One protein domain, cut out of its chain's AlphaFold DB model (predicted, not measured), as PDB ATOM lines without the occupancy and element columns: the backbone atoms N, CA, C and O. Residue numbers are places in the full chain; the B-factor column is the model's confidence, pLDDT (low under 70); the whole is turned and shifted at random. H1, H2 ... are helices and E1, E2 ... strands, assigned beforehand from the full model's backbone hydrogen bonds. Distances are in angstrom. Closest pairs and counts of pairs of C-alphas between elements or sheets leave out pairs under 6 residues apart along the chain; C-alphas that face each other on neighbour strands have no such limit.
ATOM      1  N   HIS A  92     239.367 163.018 212.918       88.50
ATOM      2  CA  HIS A  92     238.459 164.111 212.606       88.50
ATOM      3  C   HIS A  92     237.479 163.701 211.499       88.50
ATOM      4  O   HIS A  92     237.873 163.453 210.358       88.50
ATOM      5  N   LEU A  93     236.186 163.663 211.818       89.94
ATOM      6  CA  LEU A  93     235.119 163.398 210.858       89.94
ATOM      7  C   LEU A  93     234.351 164.692 210.587       89.94
ATOM      8  O   LEU A  93     233.938 165.383 211.514       89.94
ATOM      9  N   SER A  94     234.132 165.025 209.310       91.50
ATOM     10  CA  SER A  94     233.220 166.121 208.958       91.50
ATOM     11  C   SER A  94     231.816 165.836 209.496       91.50
ATOM     12  O   SER A  94     231.457 164.673 209.691       91.50
ATOM     13  N   GLU A  95     230.989 166.868 209.689       90.81
ATOM     14  CA  GLU A  95     229.651 166.686 210.280       90.81
ATOM     15  C   GLU A  95     228.797 165.660 209.521       90.81
ATOM     16  O   GLU A  95     228.126 164.845 210.144       90.81
ATOM     17  N   ARG A  96     228.913 165.586 208.189       91.31
ATOM     18  CA  ARG A  96     228.230 164.557 207.384       91.31
ATOM     19  C   ARG A  96     228.765 163.141 207.611       91.31
ATOM     20  O   ARG A  96     227.977 162.208 207.729       91.31
ATOM     21  N   LYS A  97     230.088 162.961 207.709       93.44
ATOM     22  CA  LYS A  97     230.691 161.646 208.014       93.44
ATOM     23  C   LYS A  97     230.328 161.192 209.428       93.44
ATOM     24  O   LYS A  97     230.060 160.017 209.648       93.44
ATOM     25  N   LYS A  98     230.289 162.132 210.372       93.31
ATOM     26  CA  LYS A  98     229.868 161.910 211.757       93.31
ATOM     27  C   LYS A  98     228.379 161.570 211.858       93.31
ATOM     28  O   LYS A  98     228.036 160.663 212.608       93.31
ATOM     29  N   GLU A  99     227.513 162.247 211.103       93.69
ATOM     30  CA  GLU A  99     226.085 161.914 210.999       93.69
ATOM     31  C   GLU A  99     225.899 160.471 210.506       93.69
ATOM     32  O   GLU A  99     225.226 159.679 211.167       93.69
ATOM     33  N   LEU A 100     226.566 160.115 209.401       94.88
ATOM     34  CA  LEU A 100     226.531 158.768 208.833       94.88
ATOM     35  C   LEU A 100     227.037 157.714 209.832       94.88
ATOM     36  O   LEU A 100     226.374 156.700 210.047       94.88
ATOM     37  N   PHE A 101     228.172 157.977 210.489       95.75
ATOM     38  CA  PHE A 101     228.724 157.099 211.525       95.75
ATOM     39  C   PHE A 101     227.729 156.885 212.670       95.75
ATOM     40  O   PHE A 101     227.488 155.748 213.064       95.75
ATOM     41  N   LYS A 102     227.133 157.958 213.208       94.56
ATOM     42  CA  LYS A 102     226.226 157.877 214.361       94.56
ATOM     43  C   LYS A 102     224.965 157.070 214.055       94.56
ATOM     44  O   LYS A 102     224.601 156.228 214.869       94.56
ATOM     45  N   LYS A 103     224.328 157.282 212.898       95.00
ATOM     46  CA  LYS A 103     223.121 156.529 212.503       95.00
ATOM     47  C   LYS A 103     223.416 155.044 212.285       95.00
ATOM     48  O   LYS A 103     222.665 154.181 212.744       95.00
ATOM     49  N   ALA A 104     224.552 154.740 211.657       94.44
ATOM     50  CA  ALA A 104     225.017 153.365 211.514       94.44
ATOM     51  C   ALA A 104     225.331 152.726 212.879       94.44
ATOM     52  O   ALA A 104     224.904 151.605 213.132       94.44
ATOM     53  N   ALA A 105     225.999 153.449 213.784       93.44
ATOM     54  CA  ALA A 105     226.298 152.974 215.136       93.44
ATOM     55  C   ALA A 105     225.035 152.717 215.962       93.44
ATOM     56  O   ALA A 105     224.949 151.685 216.614       93.44
ATOM     57  N   GLN A 106     224.032 153.595 215.892       93.31
ATOM     58  CA  GLN A 106     222.739 153.391 216.554       93.31
ATOM     59  C   GLN A 106     222.029 152.135 216.045       93.31
ATOM     60  O   GLN A 106     221.525 151.353 216.843       93.31
ATOM     61  N   THR A 107     222.045 151.908 214.729       92.25
ATOM     62  CA  THR A 107     221.451 150.710 214.121       92.25
ATOM     63  C   THR A 107     222.168 149.441 214.589       92.25
ATOM     64  O   THR A 107     221.529 148.464 214.959       92.25
ATOM     65  N   VAL A 108     223.502 149.466 214.603       89.81
ATOM     66  CA  VAL A 108     224.331 148.334 215.038       89.81
ATOM     67  C   VAL A 108     224.145 148.042 216.528       89.81
ATOM     68  O   VAL A 108     223.963 146.887 216.896       89.81
ATOM     69  N   LEU A 109     224.144 149.070 217.380       89.62
ATOM     70  CA  LEU A 109     223.966 148.919 218.828       89.62
ATOM     71  C   LEU A 109     222.538 148.518 219.211       89.62
ATOM     72  O   LEU A 109     222.359 147.829 220.208       89.62
ATOM     73  N   GLY A 110     221.537 148.904 218.413       87.50
ATOM     74  CA  GLY A 110     220.166 148.415 218.570       87.50
ATOM     75  C   GLY A 110     220.032 146.919 218.266       87.50
ATOM     76  O   GLY A 110     219.224 146.244 218.891       87.50
ATOM     77  N   GLN A 111     220.844 146.389 217.345       83.25
ATOM     78  CA  GLN A 111     220.877 144.956 217.023       83.25
ATOM     79  C   GLN A 111     221.740 144.150 217.999       83.25
ATOM     80  O   GLN A 111     221.436 142.995 218.284       83.25
ATOM     81  N   ASN A 112     222.846 144.726 218.468       81.00
ATOM     82  CA  ASN A 112     223.748 144.085 219.413       81.00
ATOM     83  C   ASN A 112     224.464 145.143 220.269       81.00
ATOM     84  O   ASN A 112     225.438 145.769 219.841       81.00
ATOM     85  N   SER A 113     223.975 145.314 221.496       79.62
ATOM     86  CA  SER A 113     224.477 146.282 222.474       79.62
ATOM     87  C   SER A 113     225.849 145.918 223.051       79.62
ATOM     88  O   SER A 113     226.532 146.787 223.589       79.62
ATOM     89  N   GLU A 114     226.295 144.668 222.898       79.06
ATOM     90  CA  GLU A 114     227.582 144.175 223.406       79.06
ATOM     91  C   GLU A 114     228.765 144.517 222.484       79.06
ATOM     92  O   GLU A 114     229.915 144.253 222.826       79.06
ATOM     93  N   LEU A 115     228.516 145.116 221.310       76.62
ATOM     94  CA  LEU A 115     229.561 145.427 220.325       76.62
ATOM     95  C   LEU A 115     230.502 146.569 220.733       76.62
ATOM     96  O   LEU A 115     231.539 146.741 220.082       76.62
ATOM     97  N   GLY A 116     230.150 147.332 221.771       83.44
ATOM     98  CA  GLY A 116     231.041 148.298 222.408       83.44
ATOM     99  C   GLY A 116     230.521 149.730 222.459       83.44
ATOM    100  O   GLY A 116     229.349 150.009 222.212       83.44
ATOM    101  N   GLN A 117     231.419 150.664 222.774       87.12
ATOM    102  CA  GLN A 117     231.101 152.089 222.901       87.12
ATOM    103  C   GLN A 117     231.945 152.983 221.980       87.12
ATOM    104  O   GLN A 117     232.979 152.586 221.431       87.12
ATOM    105  N   PHE A 118     231.491 154.226 221.803       91.50
ATOM    106  CA  PHE A 118     232.219 155.269 221.085       91.50
ATOM    107  C   PHE A 118     231.987 156.652 221.712       91.50
ATOM    108  O   PHE A 118     230.921 156.923 222.260       91.50
ATOM    109  N   GLU A 119     232.967 157.550 221.593       91.06
ATOM    110  CA  GLU A 119     232.903 158.915 222.131       91.06
ATOM    111  C   GLU A 119     233.372 159.937 221.088       91.06
ATOM    112  O   GLU A 119     234.488 159.851 220.557       91.06
ATOM    113  N   PHE A 120     232.547 160.957 220.847       90.12
ATOM    114  CA  PHE A 120     232.909 162.126 220.048       90.12
ATOM    115  C   PHE A 120     233.114 163.356 220.929       90.12
ATOM    116  O   PHE A 120     232.253 163.682 221.744       90.12
ATOM    117  N   LYS A 121     234.184 164.110 220.668       88.00
ATOM    118  CA  LYS A 121     234.356 165.485 221.155       88.00
ATOM    119  C   LYS A 121     234.298 166.426 219.959       88.00
ATOM    120  O   LYS A 121     235.225 166.479 219.153       88.00
ATOM    121  N   GLY A 122     233.167 167.113 219.798       87.44
ATOM    122  CA  GLY A 122     232.881 167.887 218.589       87.44
ATOM    123  C   GLY A 122     232.821 166.987 217.349       87.44
ATOM    124  O   GLY A 122     231.975 166.094 217.263       87.44
ATOM    125  N   SER A 123     233.707 167.230 216.388       87.69
ATOM    126  CA  SER A 123     233.910 166.458 215.151       87.69
ATOM    127  C   SER A 123     234.937 165.323 215.293       87.69
ATOM    128  O   SER A 123     235.093 164.506 214.385       87.69
ATOM    129  N   MET A 124     235.649 165.248 216.420       89.62
ATOM    130  CA  MET A 124     236.721 164.280 216.630       89.62
ATOM    131  C   MET A 124     236.193 163.006 217.289       89.62
ATOM    132  O   MET A 124     235.638 163.054 218.390       89.62
ATOM    133  N   LEU A 125     236.398 161.860 216.640       90.69
ATOM    134  CA  LEU A 125     236.193 160.544 217.232       90.69
ATOM    135  C   LEU A 125     237.359 160.263 218.181       90.69
ATOM    136  O   LEU A 125     238.502 160.066 217.763       90.69
ATOM    137  N   THR A 126     237.070 160.303 219.476       87.94
ATOM    138  CA  THR A 126     238.087 160.204 220.532       87.94
ATOM    139  C   THR A 126     238.245 158.797 221.063       87.94
ATOM    140  O   THR A 126     239.343 158.443 221.479       87.94
ATOM    141  N   GLN A 127     237.175 158.008 221.023       88.75
ATOM    142  CA  GLN A 127     237.136 156.636 221.505       88.75
ATOM    143  C   GLN A 127     236.227 155.814 220.598       88.75
ATOM    144  O   GLN A 127     235.141 156.275 220.250       88.75
ATOM    145  N   VAL A 128     236.664 154.622 220.207       89.62
ATOM    146  CA  VAL A 128     235.817 153.641 219.522       89.62
ATOM    147  C   VAL A 128     236.355 152.236 219.748       89.62
ATOM    148  O   VAL A 128     237.565 152.003 219.685       89.62
ATOM    149  N   GLU A 129     235.460 151.293 220.003       87.94
ATOM    150  CA  GLU A 129     235.815 149.880 220.038       87.94
ATOM    151  C   GLU A 129     235.913 149.290 218.618       87.94
ATOM    152  O   GLU A 129     235.048 149.554 217.777       87.94
ATOM    153  N   PRO A 130     236.955 148.494 218.311       85.69
ATOM    154  CA  PRO A 130     237.156 147.941 216.969       85.69
ATOM    155  C   PRO A 130     235.993 147.072 216.437       85.69
ATOM    156  O   PRO A 130     235.634 147.236 215.264       85.69
ATOM    157  N   PRO A 131     235.357 146.188 217.243       84.75
ATOM    158  CA  PRO A 131     234.193 145.417 216.800       84.75
ATOM    159  C   PRO A 131     233.042 146.312 216.339       84.75
ATOM    160  O   PRO A 131     232.514 146.109 215.239       84.75
ATOM    161  N   LEU A 132     232.720 147.351 217.117       89.94
ATOM    162  CA  LEU A 132     231.735 148.359 216.742       89.94
ATOM    163  C   LEU A 132     232.148 149.100 215.467       89.94
ATOM    164  O   LEU A 132     231.344 149.209 214.548       89.94
ATOM    165  N   ALA A 133     233.395 149.569 215.369       90.69
ATOM    166  CA  ALA A 133     233.876 150.300 214.195       90.69
ATOM    167  C   ALA A 133     233.761 149.476 212.900       90.69
ATOM    168  O   ALA A 133     233.352 150.009 211.869       90.69
ATOM    169  N   SER A 134     234.075 148.177 212.952       90.12
ATOM    170  CA  SER A 134     233.973 147.282 211.792       90.12
ATOM    171  C   SER A 134     232.519 147.014 211.381       90.12
ATOM    172  O   SER A 134     232.205 146.979 210.194       90.12
ATOM    173  N   ALA A 135     231.603 146.892 212.348       90.12
ATOM    174  CA  ALA A 135     230.175 146.754 212.083       90.12
ATOM    175  C   ALA A 135     229.567 148.057 211.537       90.12
ATOM    176  O   ALA A 135     228.792 148.030 210.581       90.12
ATOM    177  N   VAL A 136     229.960 149.204 212.099       93.19
ATOM    178  CA  VAL A 136     229.579 150.535 211.607       93.19
ATOM    179  C   VAL A 136     230.058 150.733 210.180       93.19
ATOM    180  O   VAL A 136     229.280 151.218 209.365       93.19
ATOM    181  N   LEU A 137     231.288 150.326 209.856       92.81
ATOM    182  CA  LEU A 137     231.808 150.375 208.494       92.81
ATOM    183  C   LEU A 137     230.881 149.625 207.529       92.81
ATOM    184  O   LEU A 137     230.415 150.210 206.556       92.81
ATOM    185  N   THR A 138     230.548 148.367 207.811       90.75
ATOM    186  CA  THR A 138     229.677 147.578 206.928       90.75
ATOM    187  C   THR A 138     228.283 148.194 206.785       90.75
ATOM    188  O   THR A 138     227.800 148.389 205.668       90.75
ATOM    189  N   THR A 139     227.649 148.553 207.903       91.50
ATOM    190  CA  THR A 139     226.275 149.076 207.928       91.50
ATOM    191  C   THR A 139     226.174 150.462 207.292       91.50
ATOM    192  O   THR A 139     225.258 150.708 206.509       91.50
ATOM    193  N   ALA A 140     227.128 151.355 207.570       91.88
ATOM    194  CA  ALA A 140     227.173 152.687 206.975       91.88
ATOM    195  C   ALA A 140     227.292 152.608 205.454       91.88
ATOM    196  O   ALA A 140     226.584 153.319 204.755       91.88
ATOM    197  N   ILE A 141     228.149 151.724 204.941       90.50
ATOM    198  CA  ILE A 141     228.378 151.565 203.502       90.50
ATOM    199  C   ILE A 141     227.198 150.885 202.799       90.50
ATOM    200  O   ILE A 141     226.944 151.176 201.637       90.50
ATOM    201  N   LYS A 142     226.434 150.031 203.487       86.94
ATOM    202  CA  LYS A 142     225.236 149.402 202.907       86.94
ATOM    203  C   LYS A 142     224.002 150.293 202.900       86.94
ATOM    204  O   LYS A 142     223.185 150.167 201.999       86.94
ATOM    205  N   ARG A 143     223.865 151.173 203.895       88.56
ATOM    206  CA  ARG A 143     222.647 151.967 204.132       88.56
ATOM    207  C   ARG A 143     222.901 153.477 204.101       88.56
ATOM    208  O   ARG A 143     222.149 154.245 204.695       88.56
ATOM    209  N   PHE A 144     223.964 153.936 203.428       89.69
ATOM    210  CA  PHE A 144     224.330 155.362 203.428       89.69
ATOM    211  C   PHE A 144     223.234 156.266 202.856       89.69
ATOM    212  O   PHE A 144     223.099 157.397 203.313       89.69
ATOM    213  N   GLU A 145     222.451 155.778 201.892       87.56
ATOM    214  CA  GLU A 145     221.319 156.514 201.315       87.56
ATOM    215  C   GLU A 145     220.202 156.723 202.335       87.56
ATOM    216  O   GLU A 145     219.744 157.845 202.536       87.56
ATOM    217  N   GLU A 146     219.826 155.657 203.043       89.25
ATOM    218  CA  GLU A 146     218.809 155.699 204.096       89.25
ATOM    219  C   GLU A 146     219.244 156.598 205.258       89.25
ATOM    220  O   GLU A 146     218.442 157.320 205.846       89.25
ATOM    221  N   PHE A 147     220.539 156.591 205.581       91.00
ATOM    222  CA  PHE A 147     221.088 157.425 206.643       91.00
ATOM    223  C   PHE A 147     221.274 158.891 206.232       91.00
ATOM    224  O   PHE A 147     221.364 159.749 207.112       91.00
ATOM    225  N   LEU A 148     221.277 159.213 204.937       89.75
ATOM    226  CA  LEU A 148     221.432 160.573 204.409       89.75
ATOM    227  C   LEU A 148     220.307 160.935 203.412       89.75
ATOM    228  O   LEU A 148     220.605 161.336 202.286       89.75
ATOM    229  N   PRO A 149     219.020 160.897 203.820       85.25
ATOM    230  CA  PRO A 149     217.876 160.973 202.900       85.25
ATOM    231  C   PRO A 149     217.769 162.311 202.150       85.25
ATOM    232  O   PRO A 149     217.269 162.367 201.032       85.25
ATOM    233  N   ASN A 150     218.288 163.393 202.738       87.50
ATOM    234  CA  ASN A 150     218.268 164.739 202.152       87.50
ATOM    235  C   ASN A 150     219.551 165.077 201.370       87.50
ATOM    236  O   ASN A 150     219.820 166.246 201.095       87.50
ATOM    237  N   THR A 151     220.397 164.086 201.077       87.56
ATOM    238  CA  THR A 151     221.676 164.289 200.386       87.56
ATOM    239  C   THR A 151     221.618 163.649 198.999       87.56
ATOM    240  O   THR A 151     221.284 162.471 198.903       87.56
ATOM    241  N   PRO A 152     221.984 164.367 197.917       89.25
ATOM    242  CA  PRO A 152     222.062 163.770 196.587       89.25
ATOM    243  C   PRO A 152     222.963 162.531 196.587       89.25
ATOM    244  O   PRO A 152     224.027 162.549 197.207       89.25
ATOM    245  N   PHE A 153     222.576 161.490 195.844       85.62
ATOM    246  CA  PHE A 153     223.264 160.191 195.820       85.62
ATOM    247  C   PHE A 153     224.785 160.313 195.634       85.62
ATOM    248  O   PHE A 153     225.553 159.716 196.384       85.62
ATOM    249  N   VAL A 154     225.242 161.146 194.691       86.44
ATOM    250  CA  VAL A 154     226.677 161.354 194.421       86.44
ATOM    251  C   VAL A 154     227.414 161.891 195.653       86.44
ATOM    252  O   VAL A 154     228.499 161.412 195.979       86.44
ATOM    253  N   SER A 155     226.811 162.844 196.363       89.19
ATOM    254  CA  SER A 155     227.377 163.434 197.578       89.19
ATOM    255  C   SER A 155     227.323 162.454 198.752       89.19
ATOM    256  O   SER A 155     228.305 162.316 199.478       89.19
ATOM    257  N   ALA A 156     226.218 161.721 198.917       89.88
ATOM    258  CA  ALA A 156     226.074 160.702 199.958       89.88
ATOM    259  C   ALA A 156     227.112 159.578 199.778       89.88
ATOM    260  O   ALA A 156     227.788 159.181 200.728       89.88
ATOM    261  N   ARG A 157     227.332 159.157 198.530       90.69
ATOM    262  CA  ARG A 157     228.362 158.197 198.131       90.69
ATOM    263  C   ARG A 157     229.778 158.695 198.417       90.69
ATOM    264  O   ARG A 157     230.601 157.926 198.902       90.69
ATOM    265  N   GLN A 158     230.080 159.972 198.159       90.50
ATOM    266  CA  GLN A 158     231.377 160.570 198.512       90.50
ATOM    267  C   GLN A 158     231.606 160.595 200.029       90.50
ATOM    268  O   GLN A 158     232.713 160.319 200.492       90.50
ATOM    269  N   VAL A 159     230.564 160.886 200.814       92.75
ATOM    270  CA  VAL A 159     230.625 160.827 202.282       92.75
ATOM    271  C   VAL A 159     230.890 159.397 202.749       92.75
ATOM    272  O   VAL A 159     231.778 159.197 203.577       92.75
ATOM    273  N   ALA A 160     230.182 158.413 202.188       91.81
ATOM    274  CA  ALA A 160     230.378 156.996 202.477       91.81
ATOM    275  C   ALA A 160     231.793 156.523 202.103       91.81
ATOM    276  O   ALA A 160     232.480 155.943 202.940       91.81
ATOM    277  N   ALA A 161     232.283 156.853 200.903       90.94
ATOM    278  CA  ALA A 161     233.645 156.535 200.470       90.94
ATOM    279  C   ALA A 161     234.691 157.151 201.412       90.94
ATOM    280  O   ALA A 161     235.590 156.467 201.887       90.94
ATOM    281  N   GLY A 162     234.523 158.426 201.763       91.69
ATOM    282  CA  GLY A 162     235.430 159.106 202.678       91.69
ATOM    283  C   GLY A 162     235.317 158.648 204.137       91.69
ATOM    284  O   GLY A 162     236.211 158.976 204.919       91.69
ATOM    285  N   LEU A 163     234.232 157.973 204.532       93.25
ATOM    286  CA  LEU A 163     234.110 157.298 205.827       93.25
ATOM    287  C   LEU A 163     234.785 155.921 205.783       93.25
ATOM    288  O   LEU A 163     235.492 155.581 206.727       93.25
ATOM    289  N   LEU A 164     234.629 155.179 204.680       91.69
ATOM    290  CA  LEU A 164     235.340 153.924 204.426       91.69
ATOM    291  C   LEU A 164     236.851 154.125 204.543       91.69
ATOM    292  O   LEU A 164     237.484 153.448 205.344       91.69
ATOM    293  N   ASP A 165     237.406 155.118 203.846       90.12
ATOM    294  CA  ASP A 165     238.842 155.424 203.888       90.12
ATOM    295  C   ASP A 165     239.339 155.778 205.298       90.12
ATOM    296  O   ASP A 165     240.485 155.511 205.651       90.12
ATOM    297  N   ALA A 166     238.479 156.396 206.108       90.25
ATOM    298  CA  ALA A 166     238.826 156.850 207.448       90.25
ATOM    299  C   ALA A 166     238.767 155.714 208.484       90.25
ATOM    300  O   ALA A 166     239.575 155.683 209.411       90.25
ATOM    301  N   LEU A 167     237.818 154.785 208.334       90.94
ATOM    302  CA  LEU A 167     237.633 153.663 209.255       90.94
ATOM    303  C   LEU A 167     238.479 152.443 208.886       90.94
ATOM    304  O   LEU A 167     238.916 151.739 209.792       90.94
ATOM    305  N   LEU A 168     238.743 152.195 207.600       89.88
ATOM    306  CA  LEU A 168     239.447 150.994 207.139       89.88
ATOM    307  C   LEU A 168     240.819 150.792 207.820       89.88
ATOM    308  O   LEU A 168     241.062 149.686 208.302       89.88
ATOM    309  N   PRO A 169     241.679 151.823 207.987       87.88
ATOM    310  CA  PRO A 169     242.940 151.674 208.718       87.88
ATOM    311  C   PRO A 169     242.749 151.345 210.205       87.88
ATOM    312  O   PRO A 169     243.579 150.655 210.792       87.88
ATOM    313  N   LEU A 170     241.657 151.818 210.819       85.69
ATOM    314  CA  LEU A 170     241.348 151.560 212.229       85.69
ATOM    315  C   LEU A 170     240.909 150.115 212.467       85.69
ATOM    316  O   LEU A 170     241.187 149.558 213.526       85.69
ATOM    317  N   VAL A 171     240.237 149.515 211.483       86.81
ATOM    318  CA  VAL A 171     239.668 148.163 211.581       86.81
ATOM    319  C   VAL A 171     240.458 147.126 210.790       86.81
ATOM    320  O   VAL A 171     239.983 146.009 210.638       86.81
ATOM    321  N   ALA A 172     241.662 147.447 210.311       81.38
ATOM    322  CA  ALA A 172     242.452 146.585 209.426       81.38
ATOM    323  C   ALA A 172     242.737 145.177 209.989       81.38
ATOM    324  O   ALA A 172     242.988 144.251 209.230       81.38
ATOM    325  N   LYS A 173     242.692 144.996 211.317       77.56
ATOM    326  CA  LYS A 173     242.840 143.682 211.977       77.56
ATOM    327  C   LYS A 173     241.526 142.903 212.114       77.56
ATOM    328  O   LYS A 173     241.545 141.732 212.472       77.56
ATOM    329  N   HIS A 174     240.403 143.562 211.857       80.12
ATOM    330  CA  HIS A 174     239.037 143.070 212.036       80.12
ATOM    331  C   HIS A 174     238.298 142.941 210.702       80.12
ATOM    332  O   HIS A 174     237.096 142.678 210.689       80.12
ATOM    333  N   VAL A 175     238.988 143.135 209.576       87.56
ATOM    334  CA  VAL A 175     238.422 142.998 208.234       87.56
ATOM    335  C   VAL A 175     239.405 142.319 207.284       87.56
ATOM    336  O   VAL A 175     240.615 142.480 207.408       87.56
ATOM    337  N   LEU A 176     238.870 141.596 206.307       87.94
ATOM    338  CA  LEU A 176     239.576 141.116 205.125       87.94
ATOM    339  C   LEU A 176     239.165 141.970 203.931       87.94
ATOM    340  O   LEU A 176     237.990 142.301 203.786       87.94
ATOM    341  N   VAL A 177     240.119 142.310 203.070       89.31
ATOM    342  CA  VAL A 177     239.871 143.106 201.864       89.31
ATOM    343  C   VAL A 177     240.167 142.244 200.646       89.31
ATOM    344  O   VAL A 177     241.289 141.774 200.494       89.31
ATOM    345  N   PHE A 178     239.162 142.057 199.796       90.00
ATOM    346  CA  PHE A 178     239.207 141.239 198.588       90.00
ATOM    347  C   PHE A 178     239.132 142.135 197.345       90.00
ATOM    348  O   PHE A 178     238.047 142.637 197.032       90.00
ATOM    349  N   PRO A 179     240.250 142.371 196.640       88.00
ATOM    350  CA  PRO A 179     240.257 143.154 195.405       88.00
ATOM    351  C   PRO A 179     239.438 142.477 194.302       88.00
ATOM    352  O   PRO A 179     239.491 141.259 194.142       88.00
ATOM    353  N   LYS A 180     238.672 143.245 193.521       84.88
ATOM    354  CA  LYS A 180     238.011 142.726 192.318       84.88
ATOM    355  C   LYS A 180     239.079 142.474 191.254       84.88
ATOM    356  O   LYS A 180     239.865 143.368 190.956       84.88
ATOM    357  N   SER A 181     239.076 141.276 190.669       78.19
ATOM    358  CA  SER A 181     240.101 140.891 189.701       78.19
ATOM    359  C   SER A 181     240.057 141.766 188.447       78.19
ATOM    360  O   SER A 181     238.981 142.017 187.892       78.19
ATOM    361  N   GLU A 182     241.231 142.161 187.947       69.19
ATOM    362  CA  GLU A 182     241.387 142.960 186.719       69.19
ATOM    363  C   GLU A 182     240.749 142.282 185.493       69.19
ATOM    364  O   GLU A 182     240.279 142.950 184.575       69.19
ATOM    365  N   LYS A 183     240.626 140.946 185.512       64.88
ATOM    366  CA  LYS A 183     239.937 140.159 184.472       64.88
ATOM    367  C   LYS A 183     238.476 140.564 184.264       64.88
ATOM    368  O   LYS A 183     237.948 140.371 183.173       64.88
ATOM    369  N   TYR A 184     237.832 141.098 185.301       59.19
ATOM    370  CA  TYR A 184     236.427 141.514 185.291       59.19
ATOM    371  C   TYR A 184     236.268 143.037 185.305       59.19
ATOM    372  O   TYR A 184     235.152 143.543 185.423       59.19
ATOM    373  N   SER A 185     237.367 143.795 185.215       56.19
ATOM    374  CA  SER A 185     237.312 145.250 185.252       56.19
ATOM    375  C   SER A 185     238.190 145.894 184.190       56.19
ATOM    376  O   SER A 185     239.405 145.966 184.305       56.19
ATOM    377  N   HIS A 186     237.538 146.468 183.179       52.06
ATOM    378  CA  HIS A 186     238.175 147.393 182.240       52.06
ATOM    379  C   HIS A 186     238.069 148.865 182.685       52.06
ATOM    380  O   HIS A 186     238.521 149.750 181.965       52.06
ATOM    381  N   ARG A 187     237.388 149.160 183.810       51.69
ATOM    382  CA  ARG A 187     236.967 150.534 184.171       51.69
ATOM    383  C   ARG A 187     237.211 150.949 185.627       51.69
ATOM    384  O   ARG A 187     237.055 152.129 185.928       51.69
ATOM    385  N   SER A 188     237.545 150.029 186.531       53.44
ATOM    386  CA  SER A 188     237.634 150.299 187.973       53.44
ATOM    387  C   SER A 188     238.899 149.695 188.585       53.44
ATOM    388  O   SER A 188     238.850 148.672 189.268       53.44
ATOM    389  N   GLU A 189     240.037 150.347 188.355       54.97
ATOM    390  CA  GLU A 189     241.217 150.151 189.200       54.97
ATOM    391  C   GLU A 189     240.800 150.378 190.665       54.97
ATOM    392  O   GLU A 189     240.254 151.434 190.985       54.97
ATOM    393  N   ASN A 190     241.048 149.410 191.554       64.75
ATOM    394  CA  ASN A 190     240.776 149.480 193.000       64.75
ATOM    395  C   ASN A 190     239.318 149.292 193.472       64.75
ATOM    396  O   ASN A 190     238.956 149.831 194.522       64.75
ATOM    397  N   ASP A 191     238.475 148.527 192.768       81.62
ATOM    398  CA  ASP A 191     237.247 148.010 193.403       81.62
ATOM    399  C   ASP A 191     237.587 146.826 194.322       81.62
ATOM    400  O   ASP A 191     238.441 146.000 194.003       81.62
ATOM    401  N   PHE A 192     236.948 146.748 195.485       87.81
ATOM    402  CA  PHE A 192     237.192 145.698 196.471       87.81
ATOM    403  C   PHE A 192     235.966 145.460 197.346       87.81
ATOM    404  O   PHE A 192     235.097 146.321 197.505       87.81
ATOM    405  N   VAL A 193     235.928 144.288 197.968       89.12
ATOM    406  CA  VAL A 193     234.925 143.922 198.963       89.12
ATOM    407  C   VAL A 193     235.601 143.712 200.305       89.12
ATOM    408  O   VAL A 193     236.599 143.008 200.420       89.12
ATOM    409  N   VAL A 194     235.052 144.349 201.329       90.44
ATOM    410  CA  VAL A 194     235.497 144.222 202.711       90.44
ATOM    411  C   VAL A 194     234.609 143.202 203.402       90.44
ATOM    412  O   VAL A 194     233.388 143.322 203.344       90.44
ATOM    413  N   VAL A 195     235.203 142.225 204.079       90.25
ATOM    414  CA  VAL A 195     234.501 141.232 204.899       90.25
ATOM    415  C   VAL A 195     234.930 141.405 206.348       90.25
ATOM    416  O   VAL A 195     236.115 141.365 206.664       90.25
ATOM    417  N   ARG A 196     233.972 141.598 207.248       88.44
ATOM    418  CA  ARG A 196     234.197 141.739 208.685       88.44
ATOM    419  C   ARG A 196     234.563 140.392 209.303       88.44
ATOM    420  O   ARG A 196     233.804 139.433 209.211       88.44
ATOM    421  N   VAL A 197     235.677 140.357 210.022       83.06
ATOM    422  CA  VAL A 197     236.139 139.193 210.782       83.06
ATOM    423  C   VAL A 197     235.427 139.158 212.135       83.06
ATOM    424  O   VAL A 197     235.738 139.926 213.041       83.06
ATOM    425  N   SER A 198     234.441 138.270 212.262       77.69
ATOM    426  CA  SER A 198     233.736 137.961 213.514       77.69
ATOM    427  C   SER A 198     234.155 136.587 214.056       77.69
ATOM    428  O   SER A 198     234.706 135.772 213.315       77.69
ATOM    429  N   GLU A 199     233.858 136.279 215.327       72.44
ATOM    430  CA  GLU A 199     234.083 134.923 215.875       72.44
ATOM    431  C   GLU A 199     233.322 133.856 215.066       72.44
ATOM    432  O   GLU A 199     233.852 132.775 214.802       72.44
ATOM    433  N   GLY A 200     232.104 134.179 214.619       71.19
ATOM    434  CA  GLY A 200     231.305 133.311 213.754       71.19
ATOM    435  C   GLY A 200     231.974 133.058 212.403       71.19
ATOM    436  O   GLY A 200     232.109 131.904 211.998       71.19
ATOM    437  N   LEU A 201     232.463 134.115 211.742       77.44
ATOM    438  CA  LEU A 201     233.145 133.989 210.455       77.44
ATOM    439  C   LEU A 201     234.449 133.201 210.581       77.44
ATOM    440  O   LEU A 201     234.701 132.322 209.764       77.44
ATOM    441  N   LEU A 202     235.256 133.473 211.612       76.12
ATOM    442  CA  LEU A 202     236.474 132.708 211.874       76.12
ATOM    443  C   LEU A 202     236.141 131.224 212.021       76.12
ATOM    444  O   LEU A 202     236.737 130.394 211.340       76.12
ATOM    445  N   ARG A 203     235.141 130.875 212.840       72.50
ATOM    446  CA  ARG A 203     234.718 129.477 213.016       72.50
ATOM    447  C   ARG A 203     234.273 128.840 211.699       72.50
ATOM    448  O   ARG A 203     234.613 127.690 211.431       72.50
ATOM    449  N   HIS A 204     233.538 129.575 210.865       70.25
ATOM    450  CA  HIS A 204     233.150 129.108 209.535       70.25
ATOM    451  C   HIS A 204     234.364 128.875 208.628       70.25
ATOM    452  O   HIS A 204     234.444 127.818 208.006       70.25
ATOM    453  N   LEU A 205     235.327 129.800 208.609       76.50
ATOM    454  CA  LEU A 205     236.593 129.674 207.883       76.50
ATOM    455  C   LEU A 205     237.401 128.448 208.337       76.50
ATOM    456  O   LEU A 205     237.882 127.695 207.496       76.50
ATOM    457  N   GLY A 206     237.499 128.212 209.650       73.75
ATOM    458  CA  GLY A 206     238.146 127.027 210.227       73.75
ATOM    459  C   GLY A 206     237.498 125.722 209.790       73.75
ATOM    460  O   GLY A 206     238.185 124.822 209.312       73.75
ATOM    461  N   ASN A 207     236.169 125.649 209.861       71.62
ATOM    462  CA  ASN A 207     235.437 124.480 209.382       71.62
ATOM    463  C   ASN A 207     235.623 124.281 207.871       71.62
ATOM    464  O   ASN A 207     235.853 123.165 207.428       71.62
ATOM    465  N   ALA A 208     235.543 125.344 207.067       70.62
ATOM    466  CA  ALA A 208     235.701 125.233 205.620       70.62
ATOM    467  C   ALA A 208     237.104 124.778 205.216       70.62
ATOM    468  O   ALA A 208     237.206 123.916 204.348       70.62
ATOM    469  N   LYS A 209     238.151 125.295 205.871       73.31
ATOM    470  CA  LYS A 209     239.523 124.828 205.664       73.31
ATOM    471  C   LYS A 209     239.657 123.339 206.000       73.31
ATOM    472  O   LYS A 209     240.085 122.576 205.147       73.31
ATOM    473  N   ARG A 210     239.180 122.898 207.170       69.38
ATOM    474  CA  ARG A 210     239.214 121.468 207.533       69.38
ATOM    475  C   ARG A 210     238.489 120.580 206.527       69.38
ATOM    476  O   ARG A 210     239.028 119.563 206.124       69.38
ATOM    477  N   PHE A 211     237.303 120.988 206.067       66.31
ATOM    478  CA  PHE A 211     236.568 120.258 205.029       66.31
ATOM    479  C   PHE A 211     237.376 120.123 203.730       66.31
ATOM    480  O   PHE A 211     237.298 119.092 203.065       66.31
ATOM    481  N   VAL A 212     238.130 121.161 203.356       68.06
ATOM    482  CA  VAL A 212     239.022 121.129 202.190       68.06
ATOM    483  C   VAL A 212     240.148 120.125 202.397       68.06
ATOM    484  O   VAL A 212     240.408 119.325 201.498       68.06
ATOM    485  N   ASP A 213     240.750 120.124 203.583       65.94
ATOM    486  CA  ASP A 213     241.890 119.275 203.920       65.94
ATOM    487  C   ASP A 213     241.474 117.792 204.051       65.94
ATOM    488  O   ASP A 213     242.055 116.920 203.400       65.94
ATOM    489  N   GLU A 214     240.413 117.492 204.807       64.88
ATOM    490  CA  GLU A 214     239.905 116.131 205.049       64.88
ATOM    491  C   GLU A 214     239.400 115.450 203.774       64.88
ATOM    492  O   GLU A 214     239.695 114.283 203.515       64.88
ATOM    493  N   LEU A 215     238.634 116.179 202.958       61.03
ATOM    494  CA  LEU A 215     238.015 115.640 201.747       61.03
ATOM    495  C   LEU A 215     238.860 115.874 200.489       61.03
ATOM    496  O   LEU A 215     238.428 115.515 199.393       61.03
ATOM    497  N   GLN A 216     240.055 116.463 200.632       66.88
ATOM    498  CA  GLN A 216     240.972 116.786 199.532       66.88
ATOM    499  C   GLN A 216     240.290 117.612 198.420       66.88
ATOM    500  O   GLN A 216     240.470 117.358 197.224       66.88
ATOM    501  N   LEU A 217     239.471 118.594 198.809       64.88
ATOM    502  CA  LEU A 217     238.758 119.468 197.872       64.88
ATOM    503  C   LEU A 217     239.690 120.561 197.330       64.88
ATOM    504  O   LEU A 217     240.720 120.879 197.912       64.88
ATOM    505  N   ALA A 218     239.319 121.181 196.209       67.31
ATOM    506  CA  ALA A 218     240.044 122.357 195.715       67.31
ATOM    507  C   ALA A 218     239.777 123.601 196.587       67.31
ATOM    508  O   ALA A 218     240.679 124.402 196.842       67.31
ATOM    509  N   PHE A 219     238.525 123.760 197.025       75.81
ATOM    510  CA  PHE A 219     238.060 124.811 197.925       75.81
ATOM    511  C   PHE A 219     236.668 124.470 198.476       75.81
ATOM    512  O   PHE A 219     235.970 123.609 197.937       75.81
ATOM    513  N   SER A 220     236.256 125.174 199.528       73.12
ATOM    514  CA  SER A 220     234.915 125.127 200.118       73.12
ATOM    515  C   SER A 220     234.292 126.521 200.082       73.12
ATOM    516  O   SER A 220     234.967 127.502 200.383       73.12
ATOM    517  N   ALA A 221     233.022 126.621 199.689       76.06
ATOM    518  CA  ALA A 221     232.307 127.889 199.565       76.06
ATOM    519  C   ALA A 221     231.284 128.054 200.697       76.06
ATOM    520  O   ALA A 221     230.439 127.183 200.914       76.06
ATOM    521  N   ILE A 222     231.347 129.185 201.398       75.94
ATOM    522  CA  ILE A 222     230.482 129.516 202.533       75.94
ATOM    523  C   ILE A 222     229.631 130.735 202.176       75.94
ATOM    524  O   ILE A 222     230.202 131.778 201.868       75.94
ATOM    525  N   PRO A 223     228.293 130.670 202.257       75.44
ATOM    526  CA  PRO A 223     227.477 131.860 202.053       75.44
ATOM    527  C   PRO A 223     227.734 132.880 203.173       75.44
ATOM    528  O   PRO A 223     227.669 132.534 204.354       75.44
ATOM    529  N   LEU A 224     228.011 134.130 202.801       76.69
ATOM    530  CA  LEU A 224     228.145 135.242 203.738       76.69
ATOM    531  C   LEU A 224     226.795 135.895 204.016       76.69
ATOM    532  O   LEU A 224     225.977 136.092 203.113       76.69
ATOM    533  N   ASN A 225     226.595 136.310 205.264       78.75
ATOM    534  CA  ASN A 225     225.438 137.116 205.624       78.75
ATOM    535  C   ASN A 225     225.589 138.541 205.088       78.75
ATOM    536  O   ASN A 225     226.685 139.101 205.019       78.75
ATOM    537  N   SER A 226     224.465 139.189 204.785       76.75
ATOM    538  CA  SER A 226     224.463 140.579 204.317       76.75
ATOM    539  C   SER A 226     225.053 141.563 205.343       76.75
ATOM    540  O   SER A 226     225.487 142.644 204.970       76.75
ATOM    541  N   SER A 227     225.147 141.224 206.624       78.62
ATOM    542  CA  SER A 227     225.803 142.069 207.632       78.62
ATOM    543  C   SER A 227     227.325 141.874 207.717       78.62
ATOM    544  O   SER A 227     228.002 142.620 208.425       78.62
ATOM    545  N   GLU A 228     227.890 140.887 207.017       82.44
ATOM    546  CA  GLU A 228     229.298 140.491 207.162       82.44
ATOM    547  C   GLU A 228     230.230 141.137 206.142       82.44
ATOM    548  O   GLU A 228     231.437 141.094 206.335       82.44
ATOM    549  N   TYR A 229     229.717 141.765 205.087       88.88
ATOM    550  CA  TYR A 229     230.552 142.354 204.040       88.88
ATOM    551  C   TYR A 229     229.987 143.666 203.506       88.88
ATOM    552  O   TYR A 229     228.778 143.879 203.554       88.88
ATOM    553  N   CYS A 230     230.829 144.521 202.933       87.00
ATOM    554  CA  CYS A 230     230.425 145.678 202.133       87.00
ATOM    555  C   CYS A 230     231.344 145.850 200.914       87.00
ATOM    556  O   CYS A 230     232.522 145.508 200.962       87.00
ATOM    557  N   GLN A 231     230.800 146.358 199.808       87.62
ATOM    558  CA  GLN A 231     231.574 146.674 198.604       87.62
ATOM    559  C   GLN A 231     232.084 148.115 198.662       87.62
ATOM    560  O   GLN A 231     231.464 148.980 199.288       87.62
ATOM    561  N   SER A 232     233.194 148.390 197.978       86.50
ATOM    562  CA  SER A 232     233.642 149.756 197.751       86.50
ATOM    563  C   SER A 232     232.542 150.578 197.051       86.50
ATOM    564  O   SER A 232     232.006 150.224 196.003       86.50
ATOM    565  N   VAL A 233     232.178 151.719 197.639       83.69
ATOM    566  CA  VAL A 233     231.117 152.604 197.110       83.69
ATOM    567  C   VAL A 233     231.620 153.565 196.027       83.69
ATOM    568  O   VAL A 233     230.857 154.341 195.447       83.69
ATOM    569  N   ARG A 234     232.923 153.548 195.728       79.69
ATOM    570  CA  ARG A 234     233.571 154.491 194.800       79.69
ATOM    571  C   ARG A 234     233.086 154.339 193.356       79.69
ATOM    572  O   ARG A 234     233.105 155.326 192.622       79.69
ATOM    573  N   TYR A 235     232.578 153.164 192.997       72.88
ATOM    574  CA  TYR A 235     232.143 152.835 191.639       72.88
ATOM    575  C   TYR A 235     230.649 152.485 191.550       72.88
ATOM    576  O   TYR A 235     230.190 151.962 190.538       72.88
ATOM    577  N   ILE A 236     229.866 152.813 192.585       74.81
ATOM    578  CA  ILE A 236     228.408 152.641 192.568       74.81
ATOM    579  C   ILE A 236     227.770 153.891 191.950       74.81
ATOM    580  O   ILE A 236     227.850 154.981 192.511       74.81
ATOM    581  N   PHE A 237     227.150 153.752 190.778       71.06
ATOM    582  CA  PHE A 237     226.606 154.888 190.013       71.06
ATOM    583  C   PHE A 237     225.088 155.077 190.150       71.06
ATOM    584  O   PHE A 237     224.561 156.087 189.689       71.06
ATOM    585  N   SER A 238     224.384 154.136 190.782       67.62
ATOM    586  CA  SER A 238     222.940 154.213 191.020       67.62
ATOM    587  C   SER A 238     222.551 153.370 192.243       67.62
ATOM    588  O   SER A 238     223.174 152.324 192.443       67.62
ATOM    589  N   PRO A 239     221.511 153.766 193.005       59.50
ATOM    590  CA  PRO A 239     221.020 153.054 194.192       59.50
ATOM    591  C   PRO A 239     220.724 151.567 194.000       59.50
ATOM    592  O   PRO A 239     220.883 150.760 194.906       59.50
ATOM    593  N   LYS A 240     220.274 151.197 192.795       60.44
ATOM    594  CA  LYS A 240     219.912 149.813 192.442       60.44
ATOM    595  C   LYS A 240     221.020 149.082 191.687       60.44
ATOM    596  O   LYS A 240     220.866 147.913 191.345       60.44
ATOM    597  N   SER A 241     222.112 149.773 191.376       59.28
ATOM    598  CA  SER A 241     223.254 149.208 190.669       59.28
ATOM    599  C   SER A 241     224.279 148.715 191.686       59.28
ATOM    600  O   SER A 241     224.523 149.363 192.692       59.28
ATOM    601  N   TYR A 242     224.916 147.585 191.404       60.44
ATOM    602  CA  TYR A 242     225.982 146.985 192.213       60.44
ATOM    603  C   TYR A 242     225.550 146.393 193.560       60.44
ATOM    604  O   TYR A 242     226.387 146.119 194.416       60.44
ATOM    605  N   TRP A 243     224.262 146.078 193.737       68.06
ATOM    606  CA  TRP A 243     223.858 145.205 194.837       68.06
ATOM    607  C   TRP A 243     224.355 143.779 194.619       68.06
ATOM    608  O   TRP A 243     223.982 143.091 193.662       68.06
ATOM    609  N   ILE A 244     225.192 143.345 195.556       72.25
ATOM    610  CA  ILE A 244     225.585 141.954 195.718       72.25
ATOM    611  C   ILE A 244     224.353 141.186 196.203       72.25
ATOM    612  O   ILE A 244     223.966 141.310 197.366       72.25
ATOM    613  N   ALA A 245     223.765 140.394 195.309       65.19
ATOM    614  CA  ALA A 245     222.677 139.469 195.619       65.19
ATOM    615  C   ALA A 245     223.165 138.360 196.550       65.19
ATOM    616  O   ALA A 245     222.471 137.956 197.481       65.19
ATOM    617  N   LYS A 246     224.366 137.853 196.264       80.69
ATOM    618  CA  LYS A 246     224.962 136.731 196.975       80.69
ATOM    619  C   LYS A 246     226.476 136.869 196.991       80.69
ATOM    620  O   LYS A 246     227.080 137.135 195.955       80.69
ATOM    621  N   ALA A 247     227.079 136.668 198.156       83.81
ATOM    622  CA  ALA A 247     228.520 136.527 198.300       83.81
ATOM    623  C   ALA A 247     228.810 135.176 198.952       83.81
ATOM    624  O   ALA A 247     228.374 134.927 200.075       83.81
ATOM    625  N   ASP A 248     229.543 134.320 198.248       83.38
ATOM    626  CA  ASP A 248     230.090 133.091 198.807       83.38
ATOM    627  C   ASP A 248     231.590 133.297 199.061       83.38
ATOM    628  O   ASP A 248     232.341 133.652 198.153       83.38
ATOM    629  N   LEU A 249     232.031 133.084 200.298       85.56
ATOM    630  CA  LEU A 249     233.436 133.055 200.683       85.56
ATOM    631  C   LEU A 249     234.019 131.681 200.375       85.56
ATOM    632  O   LEU A 249     233.735 130.699 201.060       85.56
ATOM    633  N   CYS A 250     234.825 131.630 199.325       84.94
ATOM    634  CA  CYS A 250     235.582 130.466 198.910       84.94
ATOM    635  C   CYS A 250     236.882 130.401 199.708       84.94
ATOM    636  O   CYS A 250     237.637 131.368 199.758       84.94
ATOM    637  N   VAL A 251     237.149 129.254 200.319       82.94
ATOM    638  CA  VAL A 251     238.338 128.990 201.127       82.94
ATOM    639  C   VAL A 251     239.070 127.808 200.520       82.94
ATOM    640  O   VAL A 251     238.498 126.732 200.379       82.94
ATOM    641  N   SER A 252     240.330 128.016 200.169       80.12
ATOM    642  CA  SER A 252     241.319 126.976 199.894       80.12
ATOM    643  C   SER A 252     242.319 126.922 201.057       80.12
ATOM    644  O   SER A 252     242.288 127.788 201.932       80.12
ATOM    645  N   GLY A 253     243.204 125.922 201.091       70.25
ATOM    646  CA  GLY A 253     244.058 125.633 202.255       70.25
ATOM    647  C   GLY A 253     244.775 126.860 202.849       70.25
ATOM    648  O   GLY A 253     244.804 127.030 204.068       70.25
ATOM    649  N   THR A 254     245.294 127.762 202.010       73.88
ATOM    650  CA  THR A 254     246.045 128.969 202.433       73.88
ATOM    651  C   THR A 254     245.447 130.294 201.953       73.88
ATOM    652  O   THR A 254     245.873 131.366 202.384       73.88
ATOM    653  N   HIS A 255     244.436 130.249 201.084       85.06
ATOM    654  CA  HIS A 255     243.882 131.424 200.410       85.06
ATOM    655  C   HIS A 255     242.360 131.440 200.490       85.06
ATOM    656  O   HIS A 255     241.722 130.393 200.449       85.06
ATOM    657  N   ALA A 256     241.766 132.628 200.527       88.75
ATOM    658  CA  ALA A 256     240.332 132.805 200.346       88.75
ATOM    659  C   ALA A 256     240.040 133.824 199.246       88.75
ATOM    660  O   ALA A 256     240.847 134.709 198.975       88.75
ATOM    661  N   TRP A 257     238.874 133.717 198.624       91.75
ATOM    662  CA  TRP A 257     238.340 134.706 197.691       91.75
ATOM    663  C   TRP A 257     236.820 134.725 197.781       91.75
ATOM    664  O   TRP A 257     236.205 133.835 198.364       91.75
ATOM    665  N   LEU A 258     236.193 135.743 197.210       89.94
ATOM    666  CA  LEU A 258     234.747 135.839 197.126       89.94
ATOM    667  C   LEU A 258     234.285 135.482 195.723       89.94
ATOM    668  O   LEU A 258     234.824 135.978 194.734       89.94
ATOM    669  N   ARG A 259     233.226 134.681 195.656       87.38
ATOM    670  CA  ARG A 259     232.388 134.537 194.473       87.38
ATOM    671  C   ARG A 259     231.133 135.371 194.675       87.38
ATOM    672  O   ARG A 259     230.358 135.128 195.600       87.38
ATOM    673  N   ILE A 260     230.948 136.362 193.815       86.12
ATOM    674  CA  ILE A 260     229.908 137.374 193.958       86.12
ATOM    675  C   ILE A 260     228.917 137.241 192.812       86.12
ATOM    676  O   ILE A 260     229.301 137.221 191.647       86.12
ATOM    677  N   GLU A 261     227.638 137.167 193.162       84.56
ATOM    678  CA  GLU A 261     226.514 137.290 192.242       84.56
ATOM    679  C   GLU A 261     225.906 138.680 192.424       84.56
ATOM    680  O   GLU A 261     225.377 139.018 193.488       84.56
ATOM    681  N   GLN A 262     226.023 139.508 191.395       80.31
ATOM    682  CA  GLN A 262     225.537 140.882 191.372       80.31
ATOM    683  C   GLN A 262     224.215 140.952 190.602       80.31
ATOM    684  O   GLN A 262     224.077 140.315 189.563       80.31
ATOM    685  N   GLN A 263     223.238 141.727 191.087       73.31
ATOM    686  CA  GLN A 263     221.928 141.832 190.418       73.31
ATOM    687  C   GLN A 263     221.919 142.803 189.233       73.31
ATOM    688  O   GLN A 263     221.167 142.606 188.280       73.31
ATOM    689  N   SER A 264     222.706 143.880 189.288       66.06
ATOM    690  CA  SER A 264     222.657 144.944 188.279       66.06
ATOM    691  C   SER A 264     224.024 145.619 188.089       66.06
ATOM    692  O   SER A 264     224.491 146.285 189.013       66.06
ATOM    693  N   PRO A 265     224.683 145.485 186.923       67.19
ATOM    694  CA  PRO A 265     224.398 144.477 185.899       67.19
ATOM    695  C   PRO A 265     224.459 143.056 186.480       67.19
ATOM    696  O   PRO A 265     225.164 142.818 187.460       67.19
ATOM    697  N   ALA A 266     223.692 142.137 185.890       75.31
ATOM    698  CA  ALA A 266     223.741 140.730 186.261       75.31
ATOM    699  C   ALA A 266     225.112 140.162 185.873       75.31
ATOM    700  O   ALA A 266     225.384 139.925 184.697       75.31
ATOM    701  N   GLU A 267     225.985 139.998 186.858       81.31
ATOM    702  CA  GLU A 267     227.357 139.539 186.673       81.31
ATOM    703  C   GLU A 267     227.707 138.562 187.795       81.31
ATOM    704  O   GLU A 267     227.360 138.777 188.959       81.31
ATOM    705  N   ILE A 268     228.404 137.483 187.439       83.00
ATOM    706  CA  ILE A 268     229.065 136.608 188.402       83.00
ATOM    707  C   ILE A 268     230.559 136.800 188.208       83.00
ATOM    708  O   ILE A 268     231.077 136.514 187.127       83.00
ATOM    709  N   TYR A 269     231.240 137.258 189.250       85.44
ATOM    710  CA  TYR A 269     232.684 137.451 189.225       85.44
ATOM    711  C   TYR A 269     233.336 136.897 190.487       85.44
ATOM    712  O   TYR A 269     232.685 136.665 191.511       85.44
ATOM    713  N   GLU A 270     234.643 136.680 190.390       87.38
ATOM    714  CA  GLU A 270     235.484 136.271 191.507       87.38
ATOM    715  C   GLU A 270     236.481 137.381 191.841       87.38
ATOM    716  O   GLU A 270     236.964 138.101 190.959       87.38
ATOM    717  N   THR A 271     236.750 137.557 193.130       88.81
ATOM    718  CA  THR A 271     237.805 138.454 193.604       88.81
ATOM    719  C   THR A 271     239.164 137.777 193.502       88.81
ATOM    720  O   THR A 271     239.260 136.554 193.381       88.81
ATOM    721  N   ASP A 272     240.224 138.565 193.627       86.75
ATOM    722  CA  ASP A 272     241.563 138.018 193.776       86.75
ATOM    723  C   ASP A 272     241.687 137.227 195.083       86.75
ATOM    724  O   ASP A 272     240.967 137.453 196.065       86.75
ATOM    725  N   GLN A 273     242.602 136.258 195.068       88.38
ATOM    726  CA  GLN A 273     242.876 135.416 196.220       88.38
ATOM    727  C   GLN A 273     243.678 136.190 197.263       88.38
ATOM    728  O   GLN A 273     244.713 136.784 196.967       88.38
ATOM    729  N   VAL A 274     243.205 136.143 198.502       85.81
ATOM    730  CA  VAL A 274     243.827 136.783 199.657       85.81
ATOM    731  C   VAL A 274     244.383 135.690 200.567       85.81
ATOM    732  O   VAL A 274     243.642 134.767 200.921       85.81
ATOM    733  N   PRO A 275     245.664 135.760 200.973       81.19
ATOM    734  CA  PRO A 275     246.231 134.789 201.899       81.19
ATOM    735  C   PRO A 275     245.568 134.943 203.268       81.19
ATOM    736  O   PRO A 275     245.558 136.034 203.836       81.19
ATOM    737  N   ILE A 276     245.042 133.855 203.825       74.81
ATOM    738  CA  ILE A 276     244.354 133.858 205.132       74.81
ATOM    739  C   ILE A 276     245.251 133.397 206.285       74.81
ATOM    740  O   ILE A 276     244.821 133.389 207.435       74.81
ATOM    741  N   ASP A 277     246.523 133.098 206.007       65.50
ATOM    742  CA  ASP A 277     247.508 132.635 206.996       65.50
ATOM    743  C   ASP A 277     247.726 133.615 208.160       65.50
ATOM    744  O   ASP A 277     248.066 133.215 209.274       65.50
ATOM    745  N   HIS A 278     247.520 134.911 207.916       59.88
ATOM    746  CA  HIS A 278     247.694 135.972 208.908       59.88
ATOM    747  C   HIS A 278     246.576 136.020 209.964       59.88
ATOM    748  O   HIS A 278     246.771 136.631 211.015       59.88
ATOM    749  N   LEU A 279     245.437 135.353 209.725       61.72
ATOM    750  CA  LEU A 279     244.376 135.142 210.723       61.72
ATOM    751  C   LEU A 279     244.766 134.084 211.773       61.72
ATOM    752  O   LEU A 279     244.007 133.798 212.701       61.72
ATOM    753  N   GLY A 280     245.963 133.514 211.618       57.84
ATOM    754  CA  GLY A 280     246.449 132.368 212.354       57.84
ATOM    755  C   GLY A 280     245.875 131.060 211.805       57.84
ATOM    756  O   GLY A 280     245.056 131.051 210.886       57.84
ATOM    757  N   PRO A 281     246.331 129.919 212.329       56.94
ATOM    758  CA  PRO A 281     245.940 128.623 211.824       56.94
ATOM    759  C   PRO A 281     244.468 128.347 212.156       56.94
ATOM    760  O   PRO A 281     244.077 128.040 213.282       56.94
ATOM    761  N   LEU A 282     243.634 128.492 211.128       61.09
ATOM    762  CA  LEU A 282     242.191 128.263 211.176       61.09
ATOM    763  C   LEU A 282     241.848 126.813 211.567       61.09
ATOM    764  O   LEU A 282     240.793 126.571 212.151       61.09
ATOM    765  N   SER A 283     242.779 125.882 211.333       53.44
ATOM    766  CA  SER A 283     242.737 124.474 211.743       53.44
ATOM    767  C   SER A 283     242.617 124.266 213.256       53.44
ATOM    768  O   SER A 283     242.262 123.172 213.674       53.44
ATOM    769  N   PHE A 284     242.855 125.288 214.090       53.28
ATOM    770  CA  PHE A 284     242.724 125.198 215.554       53.28
ATOM    771  C   PHE A 284     241.437 125.795 216.108       53.28
ATOM    772  O   PHE A 284     241.193 125.703 217.308       53.28
ATOM    773  N   LEU A 285     240.593 126.415 215.284       57.12
ATOM    774  CA  LEU A 285     239.302 126.885 215.776       57.12
ATOM    775  C   LEU A 285     238.466 125.662 216.178       57.12
ATOM    776  O   LEU A 285     238.418 124.698 215.416       57.12
TER     777      LEU A 285
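This is residues 92 to 285 of the 480 residues of an uncharacterized protein of Marinobacter hydrocarbonoclasticus (UniProt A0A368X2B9). Two lobes sit end to end: one is a cluster of helices H1 to H4 with the strand hairpin E1 and E2 at its far side, and the other is a pair of small sheets, crossed and partly face to face. H2 packs on the sheet E3 E4 E6, which lies between the helices and the curled sheet E5 E7 E8 E9, and H5 packs on E5 and E7 at the far end. The 194 printed residues have five named helices and nine named strands, in the order H1 E1 E2 H2 H3 H4 E3 E4 H5 E5 E6 E7 E8 E9, and the class is mixed. All three sheets are antiparallel. The whole is compact, with a radius of gyration of the C-alphas of 17.1 A and spans of 54 by 38 by 25 A.

Find C-alpha 95 at (229.651, 166.686, 210.280); from there H1, residues 95 to 111, runs 24.4 A. Next come E1, residues 118 to 121, and E2, residues 124 to 128. H2 takes residues 130 to 142 over 18.5 A, H3 residues 144 to 147, and H4 residues 153 to 167 over 20.7 A. E3, residues 175 to 179, and E4, residues 192 to 196, follow. Look for C-alpha 199 at (234.083, 134.923, 215.875), where H5 begins; it runs 22.5 A to residue 214. E5 is residues 220 to 223, E6 residues 229 to 231, E7 residues 244 to 251 over 19.0 A, and E8 residues 255 to 263 over 26.3 A. E9, residues 266 to 270, ends at C-alpha 270, (235.484, 136.271, 191.507).

Start at H1, a hub with H4, each touching three helices. H1 touches H2, closest at the C-alphas of Ala 104 and Ala 140, 5.1 A, and is only just about perpendicular to it at 72 degrees. With residues 96 to 101 alone H1 touches H4, closest at the C-alphas of Lys 97 and Val 159, 5.8 A. H2 and H4 touch at a shallow tilt of 17 degrees, opposite ways, with the C-alphas of Ile 141 and Ala 160 closest at 5.9 A. In the hairpin E1 and E2, N 119 and O 127 are 2.9 A apart. H2 is on the sheet E3 E4 E6, two layers with the helix on one face, at a height of 8.4 A; its closest C-alphas to E6 are Thr 138 and Cys 230, 5.2 A. Within that sheet look at N 176 and O 195 of the hairpin E3 and E4, 2.8 A, and at N 194 and O 230 of E4 and E6, 2.8 A. This sheet and E5 E7 E8 E9 form a sandwich, two sheets face to face, their strands at 74 degrees. In the second sheet, twisted, E7 E8 E9 is a meander, each strand the antiparallel neighbour of the one before; N 222 and O 249 of E5 and E7 are 2.8 A apart, N 248 and O 259 of E7 and E8 2.9 A, and N 260 and O 269 of E8 and E9 2.9 A. H5 is on this sheet at a height of 8.4 A, again two layers, with the C-alphas of Ala 208 and Ser 220 of E5 closest at 5.6 A. Every O i to N i+4 pair is within hydrogen-bond range in H1, H2 and H5, and 10 of 11 are in H4; H3 is too short for one.

The C-alphas of Gly 122 and Gln 216 are the two farthest apart, 55.1 A. The printed part has no cut. The links E3 to E4 and E6 to E7 are long, 12 residues each. After E9, residues 271 to 285 hold no named element, but residues 274 to 275 pair antiparallel with residues 255 to 256 of E8. Mean pLDDT of the printed part is 80.9; 36 residues are under 70, among them 182 to 190, 210 to 218 and 277 to 285.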